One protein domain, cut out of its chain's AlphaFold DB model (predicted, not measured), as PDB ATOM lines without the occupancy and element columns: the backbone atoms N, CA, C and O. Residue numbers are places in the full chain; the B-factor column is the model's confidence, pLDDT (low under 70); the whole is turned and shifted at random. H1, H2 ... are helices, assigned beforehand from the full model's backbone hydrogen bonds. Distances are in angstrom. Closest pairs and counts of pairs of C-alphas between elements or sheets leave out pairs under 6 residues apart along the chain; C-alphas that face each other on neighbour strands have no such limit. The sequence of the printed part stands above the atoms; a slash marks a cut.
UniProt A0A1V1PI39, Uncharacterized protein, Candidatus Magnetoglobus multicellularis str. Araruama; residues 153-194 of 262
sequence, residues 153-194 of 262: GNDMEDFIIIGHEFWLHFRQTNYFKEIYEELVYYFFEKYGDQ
ATOM      1  N   GLY A 153      12.639 142.761  25.522       60.12
ATOM      2  CA  GLY A 153      13.237 142.391  26.814       60.12
ATOM      3  C   GLY A 153      12.239 142.333  27.983       60.12
ATOM      4  O   GLY A 153      12.455 141.583  28.928       60.12
ATOM      5  N   ASN A 154      11.140 143.078  27.895       59.84
ATOM      6  CA  ASN A 154      10.041 143.114  28.853       59.84
ATOM      7  C   ASN A 154       9.108 141.896  28.674       59.84
ATOM      8  O   ASN A 154       8.718 141.272  29.658       59.84
ATOM      9  N   ASP A 155       8.827 141.489  27.430       63.81
ATOM     10  CA  ASP A 155       8.056 140.271  27.118       63.81
ATOM     11  C   ASP A 155       8.789 138.983  27.559       63.81
ATOM     12  O   ASP A 155       8.163 137.958  27.850       63.81
ATOM     13  N   MET A 156      10.125 139.014  27.605       68.38
ATOM     14  CA  MET A 156      10.945 137.873  28.023       68.38
ATOM     15  C   MET A 156      10.823 137.593  29.524       68.38
ATOM     16  O   MET A 156      10.736 136.430  29.923       68.38
ATOM     17  N   GLU A 157      10.798 138.638  30.352       67.56
ATOM     18  CA  GLU A 157      10.627 138.502  31.800       67.56
ATOM     19  C   GLU A 157       9.240 137.930  32.131       67.56
ATOM     20  O   GLU A 157       9.137 136.962  32.889       67.56
ATOM     21  N   ASP A 158       8.198 138.413  31.449       65.19
ATOM     22  CA  ASP A 158       6.841 137.870  31.557       65.19
ATOM     23  C   ASP A 158       6.777 136.392  31.132       65.19
ATOM     24  O   ASP A 158       6.176 135.564  31.821       65.19
ATOM     25  N   PHE A 159       7.436 136.019  30.031       68.56
ATOM     26  CA  PHE A 159       7.481 134.629  29.573       68.56
ATOM     27  C   PHE A 159       8.186 133.704  30.577       68.56
ATOM     28  O   PHE A 159       7.721 132.588  30.825       68.56
ATOM     29  N   ILE A 160       9.281 134.166  31.189       76.50
ATOM     30  CA  ILE A 160      10.002 133.417  32.225       76.50
ATOM     31  C   ILE A 160       9.123 133.230  33.462       76.50
ATOM     32  O   ILE A 160       9.066 132.120  33.993       76.50
ATOM     33  N   ILE A 161       8.411 134.271  33.900       76.81
ATOM     34  CA  ILE A 161       7.495 134.190  35.047       76.81
ATOM     35  C   ILE A 161       6.391 133.167  34.770       76.81
ATOM     36  O   ILE A 161       6.169 132.276  35.591       76.81
ATOM     37  N   ILE A 162       5.756 133.225  33.596       74.50
ATOM     38  CA  ILE A 162       4.705 132.276  33.201       74.50
ATOM     39  C   ILE A 162       5.251 130.848  33.149       74.50
ATOM     40  O   ILE A 162       4.640 129.934  33.702       74.50
ATOM     41  N   GLY A 163       6.407 130.644  32.512       73.62
ATOM     42  CA  GLY A 163       7.047 129.332  32.429       73.62
ATOM     43  C   GLY A 163       7.404 128.778  33.808       73.62
ATOM     44  O   GLY A 163       7.186 127.596  34.081       73.62
ATOM     45  N   HIS A 164       7.889 129.634  34.705       80.69
ATOM     46  CA  HIS A 164       8.221 129.270  36.075       80.69
ATOM     47  C   HIS A 164       6.978 128.909  36.900       80.69
ATOM     48  O   HIS A 164       6.967 127.870  37.563       80.69
ATOM     49  N   GLU A 165       5.912 129.712  36.843       78.38
ATOM     50  CA  GLU A 165       4.651 129.414  37.533       78.38
ATOM     51  C   GLU A 165       4.000 128.137  36.999       78.38
ATOM     52  O   GLU A 165       3.593 127.274  37.785       78.38
ATOM     53  N   PHE A 166       3.971 127.974  35.672       82.69
ATOM     54  CA  PHE A 166       3.538 126.739  35.027       82.69
ATOM     55  C   PHE A 166       4.338 125.549  35.554       82.69
ATOM     56  O   PHE A 166       3.740 124.573  35.996       82.69
ATOM     57  N   TRP A 167       5.670 125.632  35.563       88.50
ATOM     58  CA  TRP A 167       6.530 124.543  36.015       88.50
ATOM     59  C   TRP A 167       6.292 124.181  37.481       88.50
ATOM     60  O   TRP A 167       6.151 123.001  37.810       88.50
ATOM     61  N   LEU A 168       6.209 125.181  38.365       89.00
ATOM     62  CA  LEU A 168       5.942 124.974  39.789       89.00
ATOM     63  C   LEU A 168       4.600 124.289  40.037       89.00
ATOM     64  O   LEU A 168       4.509 123.458  40.941       89.00
ATOM     65  N   HIS A 169       3.580 124.620  39.248       85.06
ATOM     66  CA  HIS A 169       2.279 123.972  39.333       85.06
ATOM     67  C   HIS A 169       2.307 122.564  38.725       85.06
ATOM     68  O   HIS A 169       1.958 121.588  39.388       85.06
ATOM     69  N   PHE A 170       2.778 122.448  37.485       84.44
ATOM     70  CA  PHE A 170       2.826 121.211  36.712       84.44
ATOM     71  C   PHE A 170       3.572 120.098  37.453       84.44
ATOM     72  O   PHE A 170       3.059 118.985  37.559       84.44
ATOM     73  N   ARG A 171       4.723 120.402  38.069       90.94
ATOM     74  CA  ARG A 171       5.522 119.405  38.802       90.94
ATOM     75  C   ARG A 171       4.852 118.836  40.057       90.94
ATOM     76  O   ARG A 171       5.326 117.841  40.595       90.94
ATOM     77  N   GLN A 172       3.814 119.500  40.567       91.19
ATOM     78  CA  GLN A 172       3.038 119.042  41.724       91.19
ATOM     79  C   GLN A 172       1.837 118.182  41.311       91.19
ATOM     80  O   GLN A 172       1.148 117.638  42.173       91.19
ATOM     81  N   THR A 173       1.558 118.066  40.011       89.69
ATOM     82  CA  THR A 173       0.435 117.273  39.507       89.69
ATOM     83  C   THR A 173       0.726 115.774  39.584       89.69
ATOM     84  O   THR A 173       1.864 115.333  39.419       89.69
ATOM     85  N   ASN A 174      -0.327 114.972  39.767       87.19
ATOM     86  CA  ASN A 174      -0.219 113.511  39.680       87.19
ATOM     87  C   ASN A 174       0.205 113.050  38.277       87.19
ATOM     88  O   ASN A 174       0.909 112.060  38.154       87.19
ATOM     89  N   TYR A 175      -0.150 113.806  37.237       81.56
ATOM     90  CA  TYR A 175       0.264 113.512  35.869       81.56
ATOM     91  C   TYR A 175       1.787 113.600  35.694       81.56
ATOM     92  O   TYR A 175       2.413 112.671  35.193       81.56
ATOM     93  N   PHE A 176       2.422 114.678  36.176       88.25
ATOM     94  CA  PHE A 176       3.886 114.759  36.149       88.25
ATOM     95  C   PHE A 176       4.534 113.671  37.008       88.25
ATOM     96  O   PHE A 176       5.620 113.195  36.679       88.25
ATOM     97  N   LYS A 177       3.860 113.266  38.092       91.31
ATOM     98  CA  LYS A 177       4.305 112.149  38.916       91.31
ATOM     99  C   LYS A 177       4.399 110.848  38.125       91.31
ATOM    100  O   LYS A 177       5.457 110.230  38.132       91.31
ATOM    101  N   GLU A 178       3.333 110.486  37.425       91.56
ATOM    102  CA  GLU A 178       3.301 109.295  36.570       91.56
ATOM    103  C   GLU A 178       4.404 109.351  35.503       91.56
ATOM    104  O   GLU A 178       5.142 108.383  35.339       91.56
ATOM    105  N   ILE A 179       4.605 110.521  34.878       90.88
ATOM    106  CA  ILE A 179       5.681 110.720  33.898       90.88
ATOM    107  C   ILE A 179       7.054 110.431  34.509       90.88
ATOM    108  O   ILE A 179       7.806 109.640  33.946       90.88
ATOM    109  N   TYR A 180       7.433 111.076  35.622       91.62
ATOM    110  CA  TYR A 180       8.791 110.890  36.144       91.62
ATOM    111  C   TYR A 180       8.996 109.490  36.729       91.62
ATOM    112  O   TYR A 180      10.117 108.992  36.682       91.62
ATOM    113  N   GLU A 181       7.954 108.850  37.273       95.31
ATOM    114  CA  GLU A 181       8.035 107.472  37.766       95.31
ATOM    115  C   GLU A 181       8.332 106.498  36.619       95.31
ATOM    116  O   GLU A 181       9.255 105.691  36.736       95.31
ATOM    117  N   GLU A 182       7.632 106.624  35.488       94.94
ATOM    118  CA  GLU A 182       7.883 105.817  34.289       94.94
ATOM    119  C   GLU A 182       9.269 106.101  33.691       94.94
ATOM    120  O   GLU A 182      10.011 105.180  33.344       94.94
ATOM    121  N   LEU A 183       9.667 107.374  33.643       91.12
ATOM    122  CA  LEU A 183      10.957 107.796  33.099       91.12
ATOM    123  C   LEU A 183      12.124 107.269  33.948       91.12
ATOM    124  O   LEU A 183      13.096 106.747  33.404       91.12
ATOM    125  N   VAL A 184      12.020 107.351  35.279       93.62
ATOM    126  CA  VAL A 184      13.013 106.791  36.209       93.62
ATOM    127  C   VAL A 184      13.042 105.269  36.113       93.62
ATOM    128  O   VAL A 184      14.128 104.694  36.054       93.62
ATOM    129  N   TYR A 185      11.880 104.615  36.065       94.44
ATOM    130  CA  TYR A 185      11.801 103.166  35.903       94.44
ATOM    131  C   TYR A 185      12.531 102.712  34.634       94.44
ATOM    132  O   TYR A 185      13.453 101.901  34.719       94.44
ATOM    133  N   TYR A 186      12.204 103.300  33.482       91.62
ATOM    134  CA  TYR A 186      12.821 102.942  32.206       91.62
ATOM    135  C   TYR A 186      14.309 103.307  32.149       91.62
ATOM    136  O   TYR A 186      15.115 102.588  31.555       91.62
ATOM    137  N   PHE A 187      14.708 104.404  32.800       88.88
ATOM    138  CA  PHE A 187      16.117 104.757  32.943       88.88
ATOM    139  C   PHE A 187      16.892 103.647  33.662       88.88
ATOM    140  O   PHE A 187      17.912 103.190  33.150       88.88
ATOM    141  N   PHE A 188      16.405 103.168  34.809       90.62
ATOM    142  CA  PHE A 188      17.065 102.080  35.535       90.62
ATOM    143  C   PHE A 188      16.937 100.727  34.833       90.62
ATOM    144  O   PHE A 188      17.875  99.942  34.889       90.62
ATOM    145  N   GLU A 189      15.842 100.456  34.129       92.44
ATOM    146  CA  GLU A 189      15.709  99.243  33.315       92.44
ATOM    147  C   GLU A 189      16.760  99.202  32.195       92.44
ATOM    148  O   GLU A 189      17.391  98.175  31.958       92.44
ATOM    149  N   LYS A 190      16.994 100.337  31.526       87.50
ATOM    150  CA  LYS A 190      17.924 100.425  30.396       87.50
ATOM    151  C   LYS A 190      19.389 100.549  30.818       87.50
ATOM    152  O   LYS A 190      20.266  99.997  30.154       87.50
ATOM    153  N   TYR A 191      19.660 101.301  31.882       87.81
ATOM    154  CA  TYR A 191      21.012 101.695  32.283       87.81
ATOM    155  C   TYR A 191      21.457 101.108  33.632       87.81
ATOM    156  O   TYR A 191      22.615 101.271  34.000       87.81
ATOM    157  N   GLY A 192      20.589 100.414  34.374       87.50
ATOM    158  CA  GLY A 192      20.869  99.960  35.745       87.50
ATOM    159  C   GLY A 192      22.044  98.988  35.874       87.50
ATOM    160  O   GLY A 192      22.765  99.041  36.867       87.50
ATOM    161  N   ASP A 193      22.280  98.162  34.853       90.94
ATOM    162  CA  ASP A 193      23.419  97.234  34.795       90.94
ATOM    163  C   ASP A 193      24.666  97.848  34.130       90.94
ATOM    164  O   ASP A 193      25.716  97.204  34.029       90.94
ATOM    165  N   GLN A 194      24.569  99.088  33.643       88.62
ATOM    166  CA  GLN A 194      25.678  99.766  32.984       88.62
ATOM    167  C   GLN A 194      26.572 100.488  33.987       88.62
ATOM    168  O   GLN A 194      26.158 100.947  35.052       88.62
TER     169      GLN A 194
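AT A GLANCE: This is residues 153 to 194 of the 262 residues of an uncharacterized protein of Candidatus Magnetoglobus multicellularis str. Araruama (UniProt A0A1V1PI39). Two helices of equal residue count, H1 then H2, meet near their ends at a tight link and make an L, with the two arms reaching away from the corner and no core between them. The printed part has 42 residues with two named helices and no named strand, and the class is all helix. It is extended, with a radius of gyration of the C-alphas of 15.7 A and spans of 48 by 23 by 8 A.

IN THESE COORDINATES: H1 is residues 153 to 170, 25.6 A long, from C-alpha 153 at (13.237, 142.391, 26.814). H2 is residues 174 to 191, 25.4 A long, ending with C-alpha 191 at (21.012, 101.695, 32.283).

HOW THE PARTS SIT: H1 and H2 are close but not clearly touching; their closest C-alphas, of Phe 170 and Phe 176, are 6.6 A apart. Their lines are about perpendicular, at 83 degrees. In H2 every O i to N i+4 pair is within hydrogen-bond range, in H1 13 of 14.

THE WHOLE: The C-alphas farthest apart, of Asn 154 and Asp 193, are 48.2 A apart. The printed part has no cut. Residues 153 to 159 have pLDDT under 70.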